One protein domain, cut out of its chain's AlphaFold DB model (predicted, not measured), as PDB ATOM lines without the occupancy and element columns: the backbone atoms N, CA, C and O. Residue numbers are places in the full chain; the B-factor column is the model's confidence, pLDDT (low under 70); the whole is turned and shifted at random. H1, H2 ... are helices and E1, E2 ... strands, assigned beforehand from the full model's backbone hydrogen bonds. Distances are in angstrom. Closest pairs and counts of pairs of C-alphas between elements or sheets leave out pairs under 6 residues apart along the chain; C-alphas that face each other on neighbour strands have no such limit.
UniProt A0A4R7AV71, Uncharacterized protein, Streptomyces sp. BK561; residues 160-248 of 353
ATOM      1  N   THR A 160      -5.772 109.740  29.391       94.06
ATOM      2  CA  THR A 160      -4.312 109.898  29.398       94.06
ATOM      3  C   THR A 160      -3.861 111.273  28.899       94.06
ATOM      4  O   THR A 160      -2.912 111.844  29.433       94.06
ATOM      5  N   GLU A 161      -4.509 111.842  27.880       93.75
ATOM      6  CA  GLU A 161      -4.199 113.209  27.440       93.75
ATOM      7  C   GLU A 161      -4.592 114.240  28.499       93.75
ATOM      8  O   GLU A 161      -3.826 115.168  28.758       93.75
ATOM      9  N   LEU A 162      -5.746 114.056  29.145       94.25
ATOM     10  CA  LEU A 162      -6.189 114.907  30.240       94.25
ATOM     11  C   LEU A 162      -5.193 114.861  31.405       94.25
ATOM     12  O   LEU A 162      -4.789 115.911  31.897       94.25
ATOM     13  N   GLU A 163      -4.740 113.673  31.804       95.50
ATOM     14  CA  GLU A 163      -3.722 113.491  32.844       95.50
ATOM     15  C   GLU A 163      -2.404 114.182  32.489       95.50
ATOM     16  O   GLU A 163      -1.828 114.871  33.331       95.50
ATOM     17  N   ARG A 164      -1.953 114.089  31.230       96.06
ATOM     18  CA  ARG A 164      -0.759 114.811  30.757       96.06
ATOM     19  C   ARG A 164      -0.939 116.325  30.840       96.06
ATOM     20  O   ARG A 164      -0.031 117.018  31.298       96.06
ATOM     21  N   VAL A 165      -2.098 116.845  30.430       94.19
ATOM     22  CA  VAL A 165      -2.415 118.281  30.518       94.19
ATOM     23  C   VAL A 165      -2.453 118.738  31.977       94.19
ATOM     24  O   VAL A 165      -1.869 119.770  32.310       94.19
ATOM     25  N   LEU A 166      -3.089 117.966  32.861       95.12
ATOM     26  CA  LEU A 166      -3.157 118.265  34.292       95.12
ATOM     27  C   LEU A 166      -1.774 118.229  34.941       95.12
ATOM     28  O   LEU A 166      -1.437 119.146  35.688       95.12
ATOM     29  N   LEU A 167      -0.953 117.224  34.633       96.75
ATOM     30  CA  LEU A 167       0.412 117.118  35.140       96.75
ATOM     31  C   LEU A 167       1.266 118.308  34.684       96.75
ATOM     32  O   LEU A 167       1.930 118.937  35.508       96.75
ATOM     33  N   ALA A 168       1.200 118.669  33.399       95.69
ATOM     34  CA  ALA A 168       1.904 119.832  32.866       95.69
ATOM     35  C   ALA A 168       1.448 121.136  33.548       95.69
ATOM     36  O   ALA A 168       2.280 121.953  33.954       95.69
ATOM     37  N   ALA A 169       0.140 121.311  33.754       92.19
ATOM     38  CA  ALA A 169      -0.407 122.466  34.462       92.19
ATOM     39  C   ALA A 169       0.052 122.519  35.931       92.19
ATOM     40  O   ALA A 169       0.443 123.582  36.422       92.19
ATOM     41  N   GLN A 170       0.069 121.379  36.632       94.19
ATOM     42  CA  GLN A 170       0.566 121.287  38.007       94.19
ATOM     43  C   GLN A 170       2.052 121.645  38.101       94.19
ATOM     44  O   GLN A 170       2.445 122.392  39.001       94.19
ATOM     45  N   GLN A 171       2.877 121.153  37.174       94.06
ATOM     46  CA  GLN A 171       4.303 121.478  37.116       94.06
ATOM     47  C   GLN A 171       4.522 122.980  36.899       94.06
ATOM     48  O   GLN A 171       5.285 123.602  37.642       94.06
ATOM     49  N   GLN A 172       3.793 123.587  35.956       89.25
ATOM     50  CA  GLN A 172       3.848 125.031  35.709       89.25
ATOM     51  C   GLN A 172       3.434 125.840  36.943       89.25
ATOM     52  O   GLN A 172       4.111 126.804  37.306       89.25
ATOM     53  N   PHE A 173       2.361 125.434  37.627       91.94
ATOM     54  CA  PHE A 173       1.889 126.122  38.826       91.94
ATOM     55  C   PHE A 173       2.883 126.013  39.987       91.94
ATOM     56  O   PHE A 173       3.181 127.014  40.640       91.94
ATOM     57  N   ARG A 174       3.448 124.822  40.226       93.31
ATOM     58  CA  ARG A 174       4.472 124.613  41.263       93.31
ATOM     59  C   ARG A 174       5.708 125.475  41.004       93.31
ATOM     60  O   ARG A 174       6.158 126.163  41.920       93.31
ATOM     61  N   ALA A 175       6.207 125.493  39.767       89.62
ATOM     62  CA  ALA A 175       7.349 126.322  39.381       89.62
ATOM     63  C   ALA A 175       7.058 127.820  39.573       89.62
ATOM     64  O   ALA A 175       7.872 128.551  40.143       89.62
ATOM     65  N   ALA A 176       5.872 128.277  39.162       89.31
ATOM     66  CA  ALA A 176       5.460 129.664  39.339       89.31
ATOM     67  C   ALA A 176       5.338 130.049  40.822       89.31
ATOM     68  O   ALA A 176       5.790 131.130  41.203       89.31
ATOM     69  N   ARG A 177       4.790 129.162  41.663       92.88
ATOM     70  CA  ARG A 177       4.663 129.381  43.110       92.88
ATOM     71  C   ARG A 177       6.024 129.531  43.783       92.88
ATOM     72  O   ARG A 177       6.220 130.500  44.506       92.88
ATOM     73  N   LEU A 178       6.962 128.618  43.512       94.50
ATOM     74  CA  LEU A 178       8.318 128.682  44.073       94.50
ATOM     75  C   LEU A 178       9.028 129.974  43.665       94.50
ATOM     76  O   LEU A 178       9.570 130.677  44.513       94.50
ATOM     77  N   ARG A 179       8.945 130.340  42.382       93.19
ATOM     78  CA  ARG A 179       9.482 131.609  41.879       93.19
ATOM     79  C   ARG A 179       8.889 132.811  42.620       93.19
ATOM     80  O   ARG A 179       9.640 133.702  43.002       93.19
ATOM     81  N   ILE A 180       7.568 132.868  42.800       93.25
ATOM     82  CA  ILE A 180       6.910 134.000  43.477       93.25
ATOM     83  C   ILE A 180       7.318 134.060  44.950       93.25
ATOM     84  O   ILE A 180       7.620 135.144  45.443       93.25
ATOM     85  N   GLN A 181       7.378 132.918  45.638       94.81
ATOM     86  CA  GLN A 181       7.823 132.855  47.033       94.81
ATOM     87  C   GLN A 181       9.258 133.369  47.180       94.81
ATOM     88  O   GLN A 181       9.523 134.203  48.042       94.81
ATOM     89  N   GLU A 182      10.157 132.947  46.292       94.94
ATOM     90  CA  GLU A 182      11.554 133.374  46.317       94.94
ATOM     91  C   GLU A 182      11.710 134.877  46.038       94.94
ATOM     92  O   GLU A 182      12.359 135.591  46.800       94.94
ATOM     93  N   ASN A 183      11.044 135.407  45.005       95.38
ATOM     94  CA  ASN A 183      11.096 136.846  44.721       95.38
ATOM     95  C   ASN A 183      10.401 137.675  45.818       95.38
ATOM     96  O   ASN A 183      10.824 138.794  46.087       95.38
ATOM     97  N   THR A 184       9.372 137.139  46.484       94.25
ATOM     98  CA  THR A 184       8.740 137.800  47.639       94.25
ATOM     99  C   THR A 184       9.703 137.886  48.819       94.25
ATOM    100  O   THR A 184       9.815 138.946  49.432       94.25
ATOM    101  N   ARG A 185      10.447 136.812  49.116       95.75
ATOM    102  CA  ARG A 185      11.489 136.829  50.157       95.75
ATOM    103  C   ARG A 185      12.574 137.854  49.843       95.75
ATOM    104  O   ARG A 185      12.918 138.650  50.714       95.75
ATOM    105  N   LEU A 186      13.045 137.883  48.596       95.56
ATOM    106  CA  LEU A 186      14.040 138.850  48.143       95.56
ATOM    107  C   LEU A 186      13.536 140.297  48.254       95.56
ATOM    108  O   LEU A 186      14.264 141.166  48.724       95.56
ATOM    109  N   LEU A 187      12.282 140.555  47.870       95.88
ATOM    110  CA  LEU A 187      11.651 141.869  48.013       95.88
ATOM    111  C   LEU A 187      11.581 142.302  49.485       95.88
ATOM    112  O   LEU A 187      11.900 143.447  49.803       95.88
ATOM    113  N   THR A 188      11.198 141.397  50.387       96.25
ATOM    114  CA  THR A 188      11.162 141.674  51.829       96.25
ATOM    115  C   THR A 188      12.556 141.981  52.377       96.25
ATOM    116  O   THR A 188      12.716 142.974  53.081       96.25
ATOM    117  N   ALA A 189      13.574 141.195  52.011       94.94
ATOM    118  CA  ALA A 189      14.965 141.442  52.403       94.94
ATOM    119  C   ALA A 189      15.486 142.791  51.871       94.94
ATOM    120  O   ALA A 189      16.085 143.572  52.609       94.94
ATOM    121  N   SER A 190      15.177 143.113  50.611       94.88
ATOM    122  CA  SER A 190      15.526 144.394  49.994       94.88
ATOM    123  C   SER A 190      14.902 145.575  50.737       94.88
ATOM    124  O   SER A 190      15.586 146.563  50.980       94.88
ATOM    125  N   ARG A 191      13.625 145.475  51.129       94.56
ATOM    126  CA  ARG A 191      12.929 146.523  51.898       94.56
ATOM    127  C   ARG A 191      13.439 146.659  53.328       94.56
ATOM    128  O   ARG A 191      13.375 147.748  53.883       94.56
ATOM    129  N   ALA A 192      13.940 145.573  53.910       95.50
ATOM    130  CA  ALA A 192      14.579 145.582  55.220       95.50
ATOM    131  C   ALA A 192      16.025 146.115  55.183       95.50
ATOM    132  O   ALA A 192      16.642 146.245  56.235       95.50
ATOM    133  N   GLY A 193      16.580 146.398  53.997       94.50
ATOM    134  CA  GLY A 193      17.957 146.874  53.845       94.50
ATOM    135  C   GLY A 193      19.016 145.823  54.191       94.50
ATOM    136  O   GLY A 193      20.159 146.176  54.454       94.50
ATOM    137  N   THR A 194      18.661 144.535  54.210       95.12
ATOM    138  CA  THR A 194      19.586 143.452  54.594       95.12
ATOM    139  C   THR A 194      20.462 142.964  53.441       95.12
ATOM    140  O   THR A 194      21.371 142.162  53.649       95.12
ATOM    141  N   LEU A 195      20.193 143.424  52.217       94.75
ATOM    142  CA  LEU A 195      20.959 143.065  51.027       94.75
ATOM    143  C   LEU A 195      22.141 144.027  50.842       94.75
ATOM    144  O   LEU A 195      21.924 145.239  50.890       94.75
ATOM    145  N   PRO A 196      23.359 143.526  50.557       93.06
ATOM    146  CA  PRO A 196      24.513 144.380  50.295       93.06
ATOM    147  C   PRO A 196      24.257 145.317  49.112       93.06
ATOM    148  O   PRO A 196      23.860 144.864  48.031       93.06
ATOM    149  N   GLU A 197      24.504 146.608  49.305       92.62
ATOM    150  CA  GLU A 197      24.315 147.617  48.265       92.62
ATOM    151  C   GLU A 197      25.174 147.308  47.029       92.62
ATOM    152  O   GLU A 197      26.294 146.805  47.120       92.62
ATOM    153  N   GLY A 198      24.615 147.537  45.838       89.75
ATOM    154  CA  GLY A 198      25.287 147.248  44.568       89.75
ATOM    155  C   GLY A 198      25.313 145.769  44.154       89.75
ATOM    156  O   GLY A 198      25.603 145.492  42.982       89.75
ATOM    157  N   SER A 199      24.949 144.836  45.046       93.50
ATOM    158  CA  SER A 199      24.796 143.413  44.708       93.50
ATOM    159  C   SER A 199      23.715 143.186  43.643       93.50
ATOM    160  O   SER A 199      22.847 144.029  43.382       93.50
ATOM    161  N   ARG A 200      23.758 142.021  42.989       92.69
ATOM    162  CA  ARG A 200      22.763 141.659  41.971       92.69
ATOM    163  C   ARG A 200      21.373 141.513  42.592       92.69
ATOM    164  O   ARG A 200      20.388 141.927  41.984       92.69
ATOM    165  N   GLU A 201      21.318 140.938  43.784       93.06
ATOM    166  CA  GLU A 201      20.134 140.714  44.607       93.06
ATOM    167  C   GLU A 201      19.507 142.045  45.023       93.06
ATOM    168  O   GLU A 201      18.295 142.203  44.896       93.06
ATOM    169  N   TRP A 202      20.330 143.019  45.423       93.44
ATOM    170  CA  TRP A 202      19.887 144.374  45.747       93.44
ATOM    171  C   TRP A 202      19.230 145.062  44.540       93.44
ATOM    172  O   TRP A 202      18.075 145.469  44.625       93.44
ATOM    173  N   LYS A 203      19.885 145.057  43.367       93.38
ATOM    174  CA  LYS A 203      19.311 145.623  42.122       93.38
ATOM    175  C   LYS A 203      18.027 144.915  41.689       93.38
ATOM    176  O   LYS A 203      17.104 145.534  41.164       93.38
ATOM    177  N   LEU A 204      17.966 143.595  41.864       93.56
ATOM    178  CA  LEU A 204      16.751 142.832  41.588       93.56
ATOM    179  C   LEU A 204      15.632 143.221  42.566       93.56
ATOM    180  O   LEU A 204      14.499 143.400  42.129       93.56
ATOM    181  N   GLY A 205      15.953 143.398  43.848       94.69
ATOM    182  CA  GLY A 205      15.043 143.896  44.876       94.69
ATOM    183  C   GLY A 205      14.421 145.247  44.520       94.69
ATOM    184  O   GLY A 205      13.200 145.381  44.589       94.69
ATOM    185  N   GLU A 206      15.214 146.202  44.024       94.06
ATOM    186  CA  GLU A 206      14.714 147.508  43.561       94.06
ATOM    187  C   GLU A 206      13.704 147.378  42.413       94.06
ATOM    188  O   GLU A 206      12.636 148.001  42.417       94.06
ATOM    189  N   VAL A 207      14.009 146.530  41.427       93.94
ATOM    190  CA  VAL A 207      13.108 146.287  40.292       93.94
ATOM    191  C   VAL A 207      11.819 145.601  40.750       93.94
ATOM    192  O   VAL A 207      10.735 145.952  40.276       93.94
ATOM    193  N   LEU A 208      11.913 144.642  41.675       94.31
ATOM    194  CA  LEU A 208      10.754 143.976  42.271       94.31
ATOM    195  C   LEU A 208       9.900 144.951  43.085       94.31
ATOM    196  O   LEU A 208       8.674 144.858  43.044       94.31
ATOM    197  N   ASP A 209      10.517 145.902  43.783       94.38
ATOM    198  CA  ASP A 209       9.794 146.920  44.536       94.38
ATOM    199  C   ASP A 209       9.034 147.880  43.610       94.38
ATOM    200  O   ASP A 209       7.852 148.158  43.837       94.38
ATOM    201  N   HIS A 210       9.662 148.315  42.513       93.12
ATOM    202  CA  HIS A 210       8.981 149.093  41.477       93.12
ATOM    203  C   HIS A 210       7.801 148.321  40.870       93.12
ATOM    204  O   HIS A 210       6.703 148.870  40.739       93.12
ATOM    205  N   LEU A 211       8.006 147.037  40.555       92.31
ATOM    206  CA  LEU A 211       6.968 146.151  40.030       92.31
ATOM    207  C   LEU A 211       5.810 145.968  41.019       92.31
ATOM    208  O   LEU A 211       4.652 146.002  40.614       92.31
ATOM    209  N   ALA A 212       6.098 145.815  42.312       92.38
ATOM    210  CA  ALA A 212       5.077 145.684  43.347       92.38
ATOM    211  C   ALA A 212       4.241 146.965  43.515       92.38
ATOM    212  O   ALA A 212       3.050 146.881  43.811       92.38
ATOM    213  N   ARG A 213       4.850 148.145  43.327       92.31
ATOM    214  CA  ARG A 213       4.168 149.444  43.458       92.31
ATOM    215  C   ARG A 213       3.346 149.826  42.232       92.31
ATOM    216  O   ARG A 213       2.248 150.353  42.375       92.31
ATOM    217  N   THR A 214       3.887 149.602  41.039       90.88
ATOM    218  CA  THR A 214       3.303 150.108  39.785       90.88
ATOM    219  C   THR A 214       2.560 149.037  38.993       90.88
ATOM    220  O   THR A 214       1.742 149.359  38.135       90.88
ATOM    221  N   GLY A 215       2.849 147.760  39.259       87.75
ATOM    222  CA  GLY A 215       2.395 146.647  38.434       87.75
ATOM    223  C   GLY A 215       3.105 146.541  37.079       87.75
ATOM    224  O   GLY A 215       2.746 145.670  36.283       87.75
ATOM    225  N   ASP A 216       4.116 147.377  36.812       88.81
ATOM    226  CA  ASP A 216       4.938 147.332  35.603       88.81
ATOM    227  C   ASP A 216       6.437 147.274  35.931       88.81
ATOM    228  O   ASP A 216       6.862 147.573  37.043       88.81
ATOM    229  N   VAL A 217       7.255 146.840  34.974       88.88
ATOM    230  CA  VAL A 217       8.718 146.868  35.122       88.88
ATOM    231  C   VAL A 217       9.270 148.226  34.678       88.88
ATOM    232  O   VAL A 217       8.737 148.809  33.729       88.88
ATOM    233  N   PRO A 218      10.358 148.727  35.294       89.81
ATOM    234  CA  PRO A 218      10.988 149.965  34.856       89.81
ATOM    235  C   PRO A 218      11.384 149.889  33.378       89.81
ATOM    236  O   PRO A 218      11.813 148.840  32.881       89.81
ATOM    237  N   ARG A 219      11.249 151.013  32.673       90.38
ATOM    238  CA  ARG A 219      11.484 151.113  31.231       90.38
ATOM    239  C   ARG A 219      12.450 152.243  30.892       90.38
ATOM    240  O   ARG A 219      12.285 153.360  31.372       90.38
ATOM    241  N   THR A 220      13.413 151.972  30.016       87.81
ATOM    242  CA  THR A 220      14.346 152.969  29.477       87.81
ATOM    243  C   THR A 220      13.929 153.342  28.059       87.81
ATOM    244  O   THR A 220      13.703 152.463  27.226       87.81
ATOM    245  N   ARG A 221      13.839 154.646  27.772       86.62
ATOM    246  CA  ARG A 221      13.703 155.152  26.400       86.62
ATOM    247  C   ARG A 221      15.085 155.273  25.772       86.62
ATOM    248  O   ARG A 221      15.967 155.910  26.338       86.62
ATOM    249  N   HIS A 222      15.264 154.656  24.616       82.25
ATOM    250  CA  HIS A 222      16.481 154.758  23.823       82.25
ATOM    251  C   HIS A 222      16.432 156.001  22.916       82.25
ATOM    252  O   HIS A 222      15.334 156.461  22.590       82.25
ATOM    253  N   PRO A 223      17.588 156.521  22.454       80.94
ATOM    254  CA  PRO A 223      17.654 157.712  21.596       80.94
ATOM    255  C   PRO A 223      16.789 157.638  20.324       80.94
ATOM    256  O   PRO A 223      16.321 158.660  19.844       80.94
ATOM    257  N   GLY A 224      16.505 156.432  19.816       83.00
ATOM    258  CA  GLY A 224      15.603 156.194  18.681       83.00
ATOM    259  C   GLY A 224      14.108 156.088  19.029       83.00
ATOM    260  O   GLY A 224      13.352 155.510  18.254       83.00
ATOM    261  N   GLY A 225      13.671 156.529  20.214       82.50
ATOM    262  CA  GLY A 225      12.265 156.509  20.651       82.50
ATOM    263  C   GLY A 225      11.732 155.143  21.109       82.50
ATOM    264  O   GLY A 225      10.661 155.057  21.712       82.50
ATOM    265  N   GLN A 226      12.484 154.063  20.885       81.75
ATOM    266  CA  GLN A 226      12.130 152.727  21.360       81.75
ATOM    267  C   GLN A 226      12.231 152.630  22.886       81.75
ATOM    268  O   GLN A 226      13.137 153.190  23.500       81.75
ATOM    269  N   THR A 227      11.311 151.892  23.509       83.75
ATOM    270  CA  THR A 227      11.278 151.701  24.966       83.75
ATOM    271  C   THR A 227      11.584 150.246  25.318       83.75
ATOM    272  O   THR A 227      10.847 149.346  24.914       83.75
ATOM    273  N   GLY A 228      12.654 150.015  26.079       81.81
ATOM    274  CA  GLY A 228      13.088 148.694  26.544       81.81
ATOM    275  C   GLY A 228      12.876 148.505  28.047       81.81
ATOM    276  O   GLY A 228      12.757 149.476  28.787       81.81
ATOM    277  N   VAL A 229      12.831 147.255  28.514       84.00
ATOM    278  CA  VAL A 229      12.806 146.953  29.956       84.00
ATOM    279  C   VAL A 229      14.185 147.241  30.552       84.00
ATOM    280  O   VAL A 229      15.189 146.646  30.137       84.00
ATOM    281  N   THR A 230      14.234 148.135  31.537       82.69
ATOM    282  CA  THR A 230      15.459 148.432  32.284       82.69
ATOM    283  C   THR A 230      15.907 147.170  33.026       82.69
ATOM    284  O   THR A 230      15.089 146.420  33.552       82.69
ATOM    285  N   HIS A 231      17.215 146.906  33.064       83.44
ATOM    286  CA  HIS A 231      17.792 145.752  33.771       83.44
ATOM    287  C   HIS A 231      17.268 144.367  33.329       83.44
ATOM    288  O   HIS A 231      17.314 143.412  34.106       83.44
ATOM    289  N   HIS A 232      16.847 144.201  32.068       81.25
ATOM    290  CA  HIS A 232      16.361 142.913  31.539       81.25
ATOM    291  C   HIS A 232      17.321 141.725  31.772       81.25
ATOM    292  O   HIS A 232      16.868 140.595  31.953       81.25
ATOM    293  N   ARG A 233      18.641 141.967  31.828       83.88
ATOM    294  CA  ARG A 233      19.652 140.943  32.163       83.88
ATOM    295  C   ARG A 233      19.526 140.429  33.601       83.88
ATOM    296  O   ARG A 233      19.690 139.240  33.841       83.88
ATOM    297  N   ILE A 234      19.193 141.304  34.553       86.19
ATOM    298  CA  ILE A 234      18.985 140.936  35.964       86.19
ATOM    299  C   ILE A 234      17.658 140.180  36.116       86.19
ATOM    300  O   ILE A 234      17.580 139.188  36.838       86.19
ATOM    301  N   LEU A 235      16.644 140.579  35.343       82.94
ATOM    302  CA  LEU A 235      15.356 139.889  35.261       82.94
ATOM    303  C   LEU A 235      15.443 138.527  34.553       82.94
ATOM    304  O   LEU A 235      14.559 137.688  34.726       82.94
ATOM    305  N   GLY A 236      16.535 138.246  33.843       78.00
ATOM    306  CA  GLY A 236      16.820 136.958  33.209       78.00
ATOM    307  C   GLY A 236      16.297 136.818  31.778       78.00
ATOM    308  O   GLY A 236      16.650 135.844  31.129       78.00
ATOM    309  N   ALA A 237      15.481 137.762  31.291       79.62
ATOM    310  CA  ALA A 237      15.102 137.969  29.885       79.62
ATOM    311  C   ALA A 237      14.061 139.105  29.777       79.62
ATOM    312  O   ALA A 237      13.526 139.578  30.779       79.62
ATOM    313  N   CYS A 238      13.706 139.477  28.543       72.12
ATOM    314  CA  CYS A 238      12.613 140.411  28.237       72.12
ATOM    315  C   CYS A 238      11.219 139.749  28.174       72.12
ATOM    316  O   CYS A 238      10.235 140.425  27.882       72.12
ATOM    317  N   ASN A 239      11.110 138.432  28.393       79.12
ATOM    318  CA  ASN A 239       9.823 137.738  28.307       79.12
ATOM    319  C   ASN A 239       8.949 138.005  29.547       79.12
ATOM    320  O   ASN A 239       9.438 138.381  30.617       79.12
ATOM    321  N   ALA A 240       7.638 137.796  29.410       77.56
ATOM    322  CA  ALA A 240       6.682 138.122  30.465       77.56
ATOM    323  C   ALA A 240       6.891 137.311  31.758       77.56
ATOM    324  O   ALA A 240       6.658 137.820  32.849       77.56
ATOM    325  N   THR A 241       7.361 136.069  31.642       78.06
ATOM    326  CA  THR A 241       7.629 135.152  32.762       78.06
ATOM    327  C   THR A 241       8.840 135.594  33.591       78.06
ATOM    328  O   THR A 241       8.837 135.433  34.813       78.06
ATOM    329  N   SER A 242       9.848 136.169  32.933       79.94
ATOM    330  CA  SER A 242      11.087 136.690  33.524       79.94
ATOM    331  C   SER A 242      10.940 138.111  34.082       79.94
ATOM    332  O   SER A 242      11.711 138.504  34.953       79.94
ATOM    333  N   THR A 243       9.944 138.867  33.613       85.88
ATOM    334  CA  THR A 243       9.645 140.247  34.035       85.88
ATOM    335  C   THR A 243       8.499 140.266  35.056       85.88
ATOM    336  O   THR A 243       8.736 140.011  36.236       85.88
ATOM    337  N   TRP A 244       7.247 140.476  34.629       82.38
ATOM    338  CA  TRP A 244       6.067 140.504  35.514       82.38
ATOM    339  C   TRP A 244       5.850 139.182  36.255       82.38
ATOM    340  O   TRP A 244       5.393 139.165  37.398       82.38
ATOM    341  N   GLY A 245       6.216 138.069  35.618       82.69
ATOM    342  CA  GLY A 245       6.080 136.736  36.182       82.69
ATOM    343  C   GLY A 245       6.778 136.581  37.534       82.69
ATOM    344  O   GLY A 245       6.348 135.788  38.361       82.69
ATOM    345  N   ARG A 246       7.823 137.361  37.825       85.69
ATOM    346  CA  ARG A 246       8.564 137.220  39.086       85.69
ATOM    347  C   ARG A 246       7.696 137.363  40.333       85.69
ATOM    348  O   ARG A 246       7.907 136.602  41.271       85.69
ATOM    349  N   LEU A 247       6.703 138.254  40.313       87.25
ATOM    350  CA  LEU A 247       5.742 138.424  41.413       87.25
ATOM    351  C   LEU A 247       4.324 137.951  41.068       87.25
ATOM    352  O   LEU A 247       3.525 137.730  41.973       87.25
ATOM    353  N   PHE A 248       4.003 137.749  39.786       85.12
ATOM    354  CA  PHE A 248       2.640 137.442  39.341       85.12
ATOM    355  C   PHE A 248       2.562 136.155  38.506       85.12
ATOM    356  O   PHE A 248       3.512 135.752  37.839       85.12
TER     357      PHE A 248
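What this domain is: This is residues 160 to 248 of the 353 residues of an uncharacterized protein of Streptomyces sp. BK561 (UniProt A0A4R7AV71). One long helix, H1, makes an arm whose first residues, 160 to 175, stick out free, and near its other end a second helix, H2, crosses it at a wide angle. Beyond H2 the backbone folds into a small hairpin of two very short strands, E1 and E2, far from the free part of H1, and then into the short helix H3 at H2; the last stretch, residues 236 to 248, has no named element and winds back into the middle of the domain. The printed part has 89 residues, with three named helices and two named strands in the order H1, H2, E1, E2, H3; the class is mostly helix, and the sheet, E1 - E2, is antiparallel. The whole is loose, with a radius of gyration of the C-alphas of 15.7 A, and flat, spanning 51 by 38 by 20 A.

Where its parts are: Find C-alpha 160 at (-4.312, 109.898, 29.398); from there H1, residues 160 to 191, runs 46.3 A to C-alpha 191 at (12.929, 146.523, 51.898). Look next at H2, residues 200 to 214, which is 21.3 A long. E1 is residues 219 to 221, 6.7 A long, and E2 is residues 227 to 229, 7.1 A long. H3, residues 232 to 235, covers 4.9 A and ends with C-alpha 235 at (15.356, 139.889, 35.261).

How they stand to each other: Start at Leu 187 and Gly 205, whose C-alphas, 5.0 A apart, are the closest of H1 and H2. The two helices touch there, H1 with residues 183 to 191 alone, and their lines are about perpendicular at 77 degrees. H2 also touches H3, with residues 200 to 204 of H2 alone; the closest C-alphas are those of Leu 204 and Ile 234, 6.3 A apart. E1 and E2 form a hairpin, antiparallel, with 148 degrees between their directions. Across it, N 220 and O 228 are within hydrogen-bond range at 2.9 A, as are N 228 and O 220 at 2.9 A. H1 is apart from E1, E2 and H3. In H1 and H2 every O i to N i+4 pair is within hydrogen-bond range; H3 is too short for such a pair, and its 1 pair of O i and N i+3 is within range.

The domain as a whole: The C-alphas of Thr 160 and Pro 223 are the two farthest apart, 53.2 A. Without residues 160 to 175 you are left with a body of 73 residues spanning 38 by 28 by 20 A. The printed part has no cut. The link from H1 to H2 is short, and the links from H2 to E1, E1 to E2 and E2 to H3 are tight. The mean pLDDT of the printed part is 89.8, and no printed residue is under 70.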